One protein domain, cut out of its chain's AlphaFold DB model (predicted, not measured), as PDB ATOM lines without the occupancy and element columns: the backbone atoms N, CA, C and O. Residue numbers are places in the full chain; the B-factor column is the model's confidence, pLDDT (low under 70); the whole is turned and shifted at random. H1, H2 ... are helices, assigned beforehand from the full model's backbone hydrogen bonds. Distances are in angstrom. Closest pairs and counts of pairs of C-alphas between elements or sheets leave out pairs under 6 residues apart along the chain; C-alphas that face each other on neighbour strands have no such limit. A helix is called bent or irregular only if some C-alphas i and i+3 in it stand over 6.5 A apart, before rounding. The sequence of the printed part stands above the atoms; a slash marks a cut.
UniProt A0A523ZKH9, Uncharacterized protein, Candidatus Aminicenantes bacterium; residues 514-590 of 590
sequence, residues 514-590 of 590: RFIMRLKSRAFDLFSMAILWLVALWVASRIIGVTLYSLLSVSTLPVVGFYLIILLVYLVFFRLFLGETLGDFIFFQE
ATOM      1  N   ARG A 514     -38.282 -39.430 -35.120       80.62
ATOM      2  CA  ARG A 514     -37.004 -38.687 -35.188       80.62
ATOM      3  C   ARG A 514     -36.048 -39.033 -34.033       80.62
ATOM      4  O   ARG A 514     -34.835 -38.960 -34.189       80.62
ATOM      5  N   PHE A 515     -36.593 -39.461 -32.892       82.06
ATOM      6  CA  PHE A 515     -35.843 -39.959 -31.738       82.06
ATOM      7  C   PHE A 515     -35.034 -41.237 -32.009       82.06
ATOM      8  O   PHE A 515     -33.956 -41.371 -31.446       82.06
ATOM      9  N   ILE A 516     -35.506 -42.160 -32.858       84.44
ATOM     10  CA  ILE A 516     -34.786 -43.411 -33.166       84.44
ATOM     11  C   ILE A 516     -33.545 -43.117 -34.014       84.44
ATOM     12  O   ILE A 516     -32.467 -43.614 -33.699       84.44
ATOM     13  N   MET A 517     -33.667 -42.259 -35.033       80.88
ATOM     14  CA  MET A 517     -32.525 -41.785 -35.829       80.88
ATOM     15  C   MET A 517     -31.488 -41.082 -34.940       80.88
ATOM     16  O   MET A 517     -30.321 -41.460 -34.939       80.88
ATOM     17  N   ARG A 518     -31.936 -40.164 -34.072       79.81
ATOM     18  CA  ARG A 518     -31.065 -39.420 -33.140       79.81
ATOM     19  C   ARG A 518     -30.500 -40.242 -31.970       79.81
ATOM     20  O   ARG A 518     -29.674 -39.744 -31.206       79.81
ATOM     21  N   LEU A 519     -30.976 -41.475 -31.788       87.12
ATOM     22  CA  LEU A 519     -30.384 -42.460 -30.879       87.12
ATOM     23  C   LEU A 519     -29.377 -43.350 -31.622       87.12
ATOM     24  O   LEU A 519     -28.347 -43.690 -31.051       87.12
ATOM     25  N   LYS A 520     -29.644 -43.674 -32.897       85.81
ATOM     26  CA  LYS A 520     -28.731 -44.399 -33.793       85.81
ATOM     27  C   LYS A 520     -27.409 -43.657 -33.999       85.81
ATOM     28  O   LYS A 520     -26.366 -44.275 -33.815       85.81
ATOM     29  N   SER A 521     -27.444 -42.360 -34.320       83.38
ATOM     30  CA  SER A 521     -26.228 -41.550 -34.501       83.38
ATOM     31  C   SER A 521     -25.349 -41.563 -33.254       83.38
ATOM     32  O   SER A 521     -24.214 -42.027 -33.302       83.38
ATOM     33  N   ARG A 522     -25.925 -41.221 -32.100       81.69
ATOM     34  CA  ARG A 522     -25.230 -41.251 -30.802       81.69
ATOM     35  C   ARG A 522     -24.709 -42.634 -30.406       81.69
ATOM     36  O   ARG A 522     -23.658 -42.727 -29.780       81.69
ATOM     37  N   ALA A 523     -25.429 -43.705 -30.738       87.31
ATOM     38  CA  ALA A 523     -24.951 -45.067 -30.506       87.31
ATOM     39  C   ALA A 523     -23.741 -45.400 -31.399       87.31
ATOM     40  O   ALA A 523     -22.809 -46.051 -30.932       87.31
ATOM     41  N   PHE A 524     -23.729 -44.917 -32.645       86.00
ATOM     42  CA  PHE A 524     -22.596 -45.051 -33.562       86.00
ATOM     43  C   PHE A 524     -21.374 -44.227 -33.120       86.00
ATOM     44  O   PHE A 524     -20.258 -44.744 -33.162       86.00
ATOM     45  N   ASP A 525     -21.568 -42.996 -32.634       84.06
ATOM     46  CA  ASP A 525     -20.491 -42.172 -32.059       84.06
ATOM     47  C   ASP A 525     -19.813 -42.884 -30.875       84.06
ATOM     48  O   ASP A 525     -18.592 -43.044 -30.850       84.06
ATOM     49  N   LEU A 526     -20.609 -43.377 -29.917       83.50
ATOM     50  CA  LEU A 526     -20.106 -44.110 -28.749       83.50
ATOM     51  C   LEU A 526     -19.401 -45.417 -29.142       83.50
ATOM     52  O   LEU A 526     -18.383 -45.765 -28.547       83.50
ATOM     53  N   PHE A 527     -19.908 -46.131 -30.151       87.31
ATOM     54  CA  PHE A 527     -19.290 -47.355 -30.666       87.31
ATOM     55  C   PHE A 527     -17.948 -47.082 -31.361       87.31
ATOM     56  O   PHE A 527     -16.961 -47.763 -31.083       87.31
ATOM     57  N   SER A 528     -17.879 -46.045 -32.197       80.75
ATOM     58  CA  SER A 528     -16.647 -45.626 -32.879       80.75
ATOM     59  C   SER A 528     -15.592 -45.139 -31.887       80.75
ATOM     60  O   SER A 528     -14.423 -45.509 -31.996       80.75
ATOM     61  N   MET A 529     -16.004 -44.383 -30.864       81.19
ATOM     62  CA  MET A 529     -15.128 -43.963 -29.772       81.19
ATOM     63  C   MET A 529     -14.621 -45.156 -28.944       81.19
ATOM     64  O   MET A 529     -13.438 -45.206 -28.611       81.19
ATOM     65  N   ALA A 530     -15.472 -46.147 -28.654       85.44
ATOM     66  CA  ALA A 530     -15.062 -47.368 -27.959       85.44
ATOM     67  C   ALA A 530     -14.062 -48.204 -28.781       85.44
ATOM     68  O   ALA A 530     -13.095 -48.717 -28.219       85.44
ATOM     69  N   ILE A 531     -14.241 -48.300 -30.106       87.06
ATOM     70  CA  ILE A 531     -13.268 -48.943 -31.006       87.06
ATOM     71  C   ILE A 531     -11.942 -48.178 -31.002       87.06
ATOM     72  O   ILE A 531     -10.899 -48.794 -30.785       87.06
ATOM     73  N   LEU A 532     -11.963 -46.853 -31.185       81.81
ATOM     74  CA  LEU A 532     -10.759 -46.014 -31.138       81.81
ATOM     75  C   LEU A 532     -10.004 -46.173 -29.813       81.81
ATOM     76  O   LEU A 532      -8.783 -46.305 -29.817       81.81
ATOM     77  N   TRP A 533     -10.720 -46.231 -28.690       85.75
ATOM     78  CA  TRP A 533     -10.123 -46.418 -27.370       85.75
ATOM     79  C   TRP A 533      -9.525 -47.826 -27.182       85.75
ATOM     80  O   TRP A 533      -8.414 -47.954 -26.672       85.75
ATOM     81  N   LEU A 534     -10.188 -48.881 -27.672       85.62
ATOM     82  CA  LEU A 534      -9.628 -50.242 -27.690       85.62
ATOM     83  C   LEU A 534      -8.383 -50.351 -28.587       85.62
ATOM     84  O   LEU A 534      -7.411 -51.003 -28.204       85.62
ATOM     85  N   VAL A 535      -8.381 -49.689 -29.749       86.44
ATOM     86  CA  VAL A 535      -7.212 -49.611 -30.640       86.44
ATOM     87  C   VAL A 535      -6.072 -48.847 -29.966       86.44
ATOM     88  O   VAL A 535      -4.943 -49.332 -29.970       86.44
ATOM     89  N   ALA A 536      -6.349 -47.712 -29.318       83.88
ATOM     90  CA  ALA A 536      -5.350 -46.936 -28.584       83.88
ATOM     91  C   ALA A 536      -4.719 -47.743 -27.433       83.88
ATOM     92  O   ALA A 536      -3.495 -47.791 -27.319       83.88
ATOM     93  N   LEU A 537      -5.525 -48.453 -26.633       84.06
ATOM     94  CA  LEU A 537      -5.031 -49.359 -25.589       84.06
ATOM     95  C   LEU A 537      -4.176 -50.500 -26.166       84.06
ATOM     96  O   LEU A 537      -3.133 -50.839 -25.606       84.06
ATOM     97  N   TRP A 538      -4.589 -51.089 -27.291       88.94
ATOM     98  CA  TRP A 538      -3.840 -52.154 -27.964       88.94
ATOM     99  C   TRP A 538      -2.496 -51.658 -28.521       88.94
ATOM    100  O   TRP A 538      -1.480 -52.338 -28.368       88.94
ATOM    101  N   VAL A 539      -2.461 -50.449 -29.094       82.81
ATOM    102  CA  VAL A 539      -1.225 -49.782 -29.533       82.81
ATOM    103  C   VAL A 539      -0.326 -49.451 -28.338       82.81
ATOM    104  O   VAL A 539       0.860 -49.767 -28.378       82.81
ATOM    105  N   ALA A 540      -0.865 -48.919 -27.237       82.88
ATOM    106  CA  ALA A 540      -0.096 -48.656 -26.018       82.88
ATOM    107  C   ALA A 540       0.516 -49.943 -25.428       82.88
ATOM    108  O   ALA A 540       1.704 -49.979 -25.112       82.88
ATOM    109  N   SER A 541      -0.251 -51.038 -25.371       86.69
ATOM    110  CA  SER A 541       0.249 -52.367 -24.982       86.69
ATOM    111  C   SER A 541       1.362 -52.866 -25.915       86.69
ATOM    112  O   SER A 541       2.350 -53.433 -25.446       86.69
ATOM    113  N   ARG A 542       1.262 -52.609 -27.227       87.00
ATOM    114  CA  ARG A 542       2.323 -52.926 -28.200       87.00
ATOM    115  C   ARG A 542       3.591 -52.088 -28.019       87.00
ATOM    116  O   ARG A 542       4.669 -52.641 -28.202       87.00
ATOM    117  N   ILE A 543       3.473 -50.807 -27.669       85.88
ATOM    118  CA  ILE A 543       4.614 -49.895 -27.468       85.88
ATOM    119  C   ILE A 543       5.352 -50.212 -26.162       85.88
ATOM    120  O   ILE A 543       6.573 -50.332 -26.160       85.88
ATOM    121  N   ILE A 544       4.621 -50.387 -25.056       88.69
ATOM    122  CA  ILE A 544       5.205 -50.625 -23.723       88.69
ATOM    123  C   ILE A 544       5.677 -52.092 -23.575       88.69
ATOM    124  O   ILE A 544       6.428 -52.430 -22.663       88.69
ATOM    125  N   GLY A 545       5.243 -52.998 -24.460       93.69
ATOM    126  CA  GLY A 545       5.635 -54.415 -24.467       93.69
ATOM    127  C   GLY A 545       4.965 -55.278 -23.388       93.69
ATOM    128  O   GLY A 545       5.130 -56.498 -23.378       93.69
ATOM    129  N   VAL A 546       4.174 -54.669 -22.500       91.81
ATOM    130  CA  VAL A 546       3.345 -55.353 -21.498       91.81
ATOM    131  C   VAL A 546       1.985 -55.735 -22.076       91.81
ATOM    132  O   VAL A 546       1.407 -55.019 -22.895       91.81
ATOM    133  N   THR A 547       1.426 -56.860 -21.631       91.38
ATOM    134  CA  THR A 547       0.092 -57.295 -22.068       91.38
ATOM    135  C   THR A 547      -1.004 -56.387 -21.500       91.38
ATOM    136  O   THR A 547      -0.896 -55.903 -20.373       91.38
ATOM    137  N   LEU A 548      -2.105 -56.215 -22.243       82.50
ATOM    138  CA  LEU A 548      -3.311 -55.503 -21.779       82.50
ATOM    139  C   LEU A 548      -3.777 -55.981 -20.394       82.50
ATOM    140  O   LEU A 548      -4.108 -55.168 -19.535       82.50
ATOM    141  N   TYR A 549      -3.737 -57.295 -20.152       87.06
ATOM    142  CA  TYR A 549      -4.062 -57.880 -18.852       87.06
ATOM    143  C   TYR A 549      -3.135 -57.406 -17.730       87.06
ATOM    144  O   TYR A 549      -3.623 -57.182 -16.629       87.06
ATOM    145  N   SER A 550      -1.838 -57.208 -17.998       86.94
ATOM    146  CA  SER A 550      -0.881 -56.716 -16.999       86.94
ATOM    147  C   SER A 550      -1.035 -55.220 -16.716       86.94
ATOM    148  O   SER A 550      -0.807 -54.800 -15.585       86.94
ATOM    149  N   LEU A 551      -1.434 -54.417 -17.712       79.69
ATOM    150  CA  LEU A 551      -1.792 -53.006 -17.503       79.69
ATOM    151  C   LEU A 551      -3.053 -52.883 -16.643       79.69
ATOM    152  O   LEU A 551      -3.097 -52.091 -15.706       79.69
ATOM    153  N   LEU A 552      -4.063 -53.709 -16.930       80.75
ATOM    154  CA  LEU A 552      -5.301 -53.751 -16.158       80.75
ATOM    155  C   LEU A 552      -5.056 -54.262 -14.729       80.75
ATOM    156  O   LEU A 552      -5.484 -53.618 -13.776       80.75
ATOM    157  N   SER A 553      -4.347 -55.380 -14.548       87.94
ATOM    158  CA  SER A 553      -4.237 -56.055 -13.244       87.94
ATOM    159  C   SER A 553      -3.507 -55.256 -12.164       87.94
ATOM    160  O   SER A 553      -3.732 -55.514 -10.986       87.94
ATOM    161  N   VAL A 554      -2.627 -54.322 -12.538       85.69
ATOM    162  CA  VAL A 554      -1.832 -53.539 -11.573       85.69
ATOM    163  C   VAL A 554      -2.650 -52.414 -10.928       85.69
ATOM    164  O   VAL A 554      -2.396 -52.077  -9.773       85.69
ATOM    165  N   SER A 555      -3.633 -51.829 -11.626       81.62
ATOM    166  CA  SER A 555      -4.434 -50.732 -11.057       81.62
ATOM    167  C   SER A 555      -5.770 -50.483 -11.778       81.62
ATOM    168  O   SER A 555      -6.085 -49.353 -12.153       81.62
ATOM    169  N   THR A 556      -6.581 -51.531 -11.981       82.06
ATOM    170  CA  THR A 556      -7.876 -51.460 -12.698       82.06
ATOM    171  C   THR A 556      -8.731 -50.261 -12.292       82.06
ATOM    172  O   THR A 556      -9.166 -49.510 -13.160       82.06
ATOM    173  N   LEU A 557      -8.994 -50.078 -10.993       84.75
ATOM    174  CA  LEU A 557      -9.995 -49.118 -10.524       84.75
ATOM    175  C   LEU A 557      -9.631 -47.642 -10.806       84.75
ATOM    176  O   LEU A 557     -10.424 -46.976 -11.475       84.75
ATOM    177  N   PRO A 558      -8.472 -47.105 -10.362       82.50
ATOM    178  CA  PRO A 558      -8.126 -45.708 -10.624       82.50
ATOM    179  C   PRO A 558      -7.808 -45.450 -12.102       82.50
ATOM    180  O   PRO A 558      -8.151 -44.385 -12.604       82.50
ATOM    181  N   VAL A 559      -7.229 -46.417 -12.827       82.06
ATOM    182  CA  VAL A 559      -6.930 -46.259 -14.262       82.06
ATOM    183  C   VAL A 559      -8.218 -46.209 -15.088       82.06
ATOM    184  O   VAL A 559      -8.364 -45.325 -15.929       82.06
ATOM    185  N   VAL A 560      -9.195 -47.084 -14.819       83.19
ATOM    186  CA  VAL A 560     -10.520 -47.006 -15.465       83.19
ATOM    187  C   VAL A 560     -11.257 -45.727 -15.059       83.19
ATOM    188  O   VAL A 560     -11.873 -45.100 -15.915       83.19
ATOM    189  N   GLY A 561     -11.150 -45.286 -13.800       86.81
ATOM    190  CA  GLY A 561     -11.696 -44.000 -13.353       86.81
ATOM    191  C   GLY A 561     -11.114 -42.806 -14.120       86.81
ATOM    192  O   GLY A 561     -11.863 -41.992 -14.653       86.81
ATOM    193  N   PHE A 562      -9.788 -42.742 -14.251       81.06
ATOM    194  CA  PHE A 562      -9.078 -41.710 -15.010       81.06
ATOM    195  C   PHE A 562      -9.467 -41.711 -16.496       81.06
ATOM    196  O   PHE A 562      -9.790 -40.661 -17.049       81.06
ATOM    197  N   TYR A 563      -9.534 -42.884 -17.134       83.38
ATOM    198  CA  TYR A 563      -9.993 -42.981 -18.522       83.38
ATOM    199  C   TYR A 563     -11.474 -42.625 -18.700       83.38
ATOM    200  O   TYR A 563     -11.815 -42.031 -19.717       83.38
ATOM    201  N   LEU A 564     -12.350 -42.921 -17.733       84.44
ATOM    202  CA  LEU A 564     -13.745 -42.461 -17.764       84.44
ATOM    203  C   LEU A 564     -13.846 -40.937 -17.629       84.44
ATOM    204  O   LEU A 564     -14.683 -40.335 -18.299       84.44
ATOM    205  N   ILE A 565     -12.980 -40.304 -16.830       85.12
ATOM    206  CA  ILE A 565     -12.887 -38.839 -16.743       85.12
ATOM    207  C   ILE A 565     -12.416 -38.258 -18.083       85.12
ATOM    208  O   ILE A 565     -13.086 -37.378 -18.613       85.12
ATOM    209  N   ILE A 566     -11.340 -38.787 -18.681       83.06
ATOM    210  CA  ILE A 566     -10.870 -38.357 -20.013       83.06
ATOM    211  C   ILE A 566     -11.951 -38.563 -21.080       83.06
ATOM    212  O   ILE A 566     -12.166 -37.679 -21.901       83.06
ATOM    213  N   LEU A 567     -12.665 -39.691 -21.062       83.12
ATOM    214  CA  LEU A 567     -13.743 -39.981 -22.009       83.12
ATOM    215  C   LEU A 567     -14.929 -39.020 -21.834       83.12
ATOM    216  O   LEU A 567     -15.494 -38.569 -22.828       83.12
ATOM    217  N   LEU A 568     -15.282 -38.652 -20.599       84.81
ATOM    218  CA  LEU A 568     -16.325 -37.663 -20.313       84.81
ATOM    219  C   LEU A 568     -15.888 -36.258 -20.757       84.81
ATOM    220  O   LEU A 568     -16.651 -35.582 -21.444       84.81
ATOM    221  N   VAL A 569     -14.654 -35.846 -20.447       82.75
ATOM    222  CA  VAL A 569     -14.069 -34.575 -20.909       82.75
ATOM    223  C   VAL A 569     -14.032 -34.526 -22.437       82.75
ATOM    224  O   VAL A 569     -14.545 -33.572 -23.015       82.75
ATOM    225  N   TYR A 570     -13.539 -35.568 -23.109       82.81
ATOM    226  CA  TYR A 570     -13.551 -35.660 -24.570       82.81
ATOM    227  C   TYR A 570     -14.975 -35.567 -25.127       82.81
ATOM    228  O   TYR A 570     -15.203 -34.809 -26.060       82.81
ATOM    229  N   LEU A 571     -15.959 -36.264 -24.547       78.75
ATOM    230  CA  LEU A 571     -17.361 -36.169 -24.978       78.75
ATOM    231  C   LEU A 571     -17.973 -34.776 -24.749       78.75
ATOM    232  O   LEU A 571     -18.894 -34.402 -25.474       78.75
ATOM    233  N   VAL A 572     -17.484 -34.005 -23.774       80.31
ATOM    234  CA  VAL A 572     -17.853 -32.594 -23.588       80.31
ATOM    235  C   VAL A 572     -17.185 -31.723 -24.653       80.31
ATOM    236  O   VAL A 572     -17.895 -30.999 -25.344       80.31
ATOM    237  N   PHE A 573     -15.871 -31.840 -24.862       79.31
ATOM    238  CA  PHE A 573     -15.145 -31.104 -25.905       79.31
ATOM    239  C   PHE A 573     -15.702 -31.398 -27.306       79.31
ATOM    240  O   PHE A 573     -16.076 -30.474 -28.016       79.31
ATOM    241  N   PHE A 574     -15.875 -32.665 -27.674       80.19
ATOM    242  CA  PHE A 574     -16.473 -33.098 -28.942       80.19
ATOM    243  C   PHE A 574     -17.861 -32.472 -29.166       80.19
ATOM    244  O   PHE A 574     -18.174 -32.009 -30.258       80.19
ATOM    245  N   ARG A 575     -18.683 -32.382 -28.110       77.75
ATOM    246  CA  ARG A 575     -20.022 -31.770 -28.160       77.75
ATOM    247  C   ARG A 575     -20.001 -30.236 -28.217       77.75
ATOM    248  O   ARG A 575     -20.963 -29.659 -28.710       77.75
ATOM    249  N   LEU A 576     -18.963 -29.591 -27.684       77.25
ATOM    250  CA  LEU A 576     -18.798 -28.134 -27.696       77.25
ATOM    251  C   LEU A 576     -18.164 -27.628 -28.999       77.25
ATOM    252  O   LEU A 576     -18.600 -26.604 -29.511       77.25
ATOM    253  N   PHE A 577     -17.161 -28.336 -29.524       74.25
ATOM    254  CA  PHE A 577     -16.335 -27.872 -30.642       74.25
ATOM    255  C   PHE A 577     -16.837 -28.308 -32.022       74.25
ATOM    256  O   PHE A 577     -16.711 -27.535 -32.964       74.25
ATOM    257  N   LEU A 578     -17.397 -29.516 -32.172       70.94
ATOM    258  CA  LEU A 578     -17.854 -29.993 -33.489       70.94
ATOM    259  C   LEU A 578     -19.316 -29.636 -33.781       70.94
ATOM    260  O   LEU A 578     -19.680 -29.510 -34.945       70.94
ATOM    261  N   GLY A 579     -20.148 -29.450 -32.747       66.25
ATOM    262  CA  GLY A 579     -21.568 -29.066 -32.845       66.25
ATOM    263  C   GLY A 579     -22.494 -30.163 -33.396       66.25
ATOM    264  O   GLY A 579     -23.531 -30.468 -32.802       66.25
ATOM    265  N   GLU A 580     -22.078 -30.799 -34.485       70.62
ATOM    266  CA  GLU A 580     -22.669 -31.971 -35.123       70.62
ATOM    267  C   GLU A 580     -21.749 -33.184 -34.899       70.62
ATOM    268  O   GLU A 580     -20.526 -33.053 -34.851       70.62
ATOM    269  N   THR A 581     -22.314 -34.379 -34.708       74.69
ATOM    270  CA  THR A 581     -21.503 -35.586 -34.471       74.69
ATOM    271  C   THR A 581     -21.208 -36.326 -35.774       74.69
ATOM    272  O   THR A 581     -21.954 -36.208 -36.745       74.69
ATOM    273  N   LEU A 582     -20.147 -37.143 -35.800       69.00
ATOM    274  CA  LEU A 582     -19.830 -37.994 -36.957       69.00
ATOM    275  C   LEU A 582     -20.994 -38.939 -37.294       69.00
ATOM    276  O   LEU A 582     -21.298 -39.155 -38.466       69.00
ATOM    277  N   GLY A 583     -21.694 -39.444 -36.276       71.25
ATOM    278  CA  GLY A 583     -22.945 -40.174 -36.432       71.25
ATOM    279  C   GLY A 583     -24.066 -39.330 -37.045       71.25
ATOM    280  O   GLY A 583     -24.745 -39.818 -37.945       71.25
ATOM    281  N   ASP A 584     -24.281 -38.087 -36.595       74.00
ATOM    282  CA  ASP A 584     -25.302 -37.206 -37.185       74.00
ATOM    283  C   ASP A 584     -24.948 -36.852 -38.651       74.00
ATOM    284  O   ASP A 584     -25.860 -36.834 -39.470       74.00
ATOM    285  N   PHE A 585     -23.665 -36.693 -39.023       74.44
ATOM    286  CA  PHE A 585     -23.223 -36.494 -40.420       74.44
ATOM    287  C   PHE A 585     -23.492 -37.723 -41.307       74.44
ATOM    288  O   PHE A 585     -24.075 -37.599 -42.385       74.44
ATOM    289  N   ILE A 586     -23.108 -38.922 -40.849       78.94
ATOM    290  CA  ILE A 586     -23.312 -40.180 -41.590       78.94
ATOM    291  C   ILE A 586     -24.810 -40.451 -41.802       78.94
ATOM    292  O   ILE A 586     -25.228 -40.754 -42.918       78.94
ATOM    293  N   PHE A 587     -25.638 -40.267 -40.770       76.38
ATOM    294  CA  PHE A 587     -27.093 -40.448 -40.858       76.38
ATOM    295  C   PHE A 587     -27.854 -39.211 -41.390       76.38
ATOM    296  O   PHE A 587     -29.079 -39.174 -41.289       76.38
ATOM    297  N   PHE A 588     -27.170 -38.213 -41.972       72.81
ATOM    298  CA  PHE A 588     -27.804 -37.109 -42.718       72.81
ATOM    299  C   PHE A 588     -27.844 -37.333 -44.240       72.81
ATOM    300  O   PHE A 588     -28.461 -36.534 -44.952       72.81
ATOM    301  N   GLN A 589     -27.174 -38.380 -44.739       68.62
ATOM    302  CA  GLN A 589     -27.204 -38.777 -46.155       68.62
ATOM    303  C   GLN A 589     -28.222 -39.899 -46.462       68.62
ATOM    304  O   GLN A 589     -28.490 -40.137 -47.639       68.62
ATOM    305  N   GLU A 590     -28.810 -40.536 -45.435       60.31
ATOM    306  CA  GLU A 590     -29.943 -41.490 -45.525       60.31
ATOM    307  C   GLU A 590     -31.318 -40.816 -45.305       60.31
ATOM    308  O   GLU A 590     -32.277 -41.210 -46.008       60.31
TER     309      GLU A 590
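What this domain is: This is residues 514 to 590 of the 590 residues of an uncharacterized protein of Candidatus Aminicenantes bacterium (UniProt A0A523ZKH9). A long open frame: straight helix H1 makes one side, and H2, kinked by 102 degrees near residue 556, turns at one end and runs back, with little between them. Short H3 packs on H1 near its first residues. The 77 printed residues hold H1, H2 and H3 in that order, all helix, loose, radius of gyration of the C-alphas 15.5 A, a rod spanning 45 by 21 by 21 A.

How they stand to each other: H1, residues 514 to 544, and H2, residues 548 to 577, form a helical hairpin, opposite ways at a steep tilt of 44 degrees. They touch through 537 to 541 and 548 to 551 alone; the closest C-alphas, Ser 541 and Leu 548, are 5.7 A apart. H2 is irregular: C-alphas 554 and 557 are 9.3 A apart. H3, residues 582 to 586, touches H1 at residues 518 to 525 alone, closest C-alphas Ser 521 and Gly 583, 4.0 A; H2 and H3 are apart. O i to N i+4 pairs are within hydrogen-bond range throughout H3, 26 of 27 in H1 and 22 of 26 in H2.

Where its parts are: Find C-alpha 514 at (-37.004, -38.687, -35.188); H1 runs 45.3 A. H2 covers 31.8 A, and H3, 6.2 A, ends at C-alpha 586 (-23.312, -40.180, -41.590).

The domain as a whole: C-alphas 514 and 545, the farthest apart, are 46.7 A apart. The printed part has no cut; both links are tight. Residues 579, 582 and 589 to 590 are under pLDDT 70.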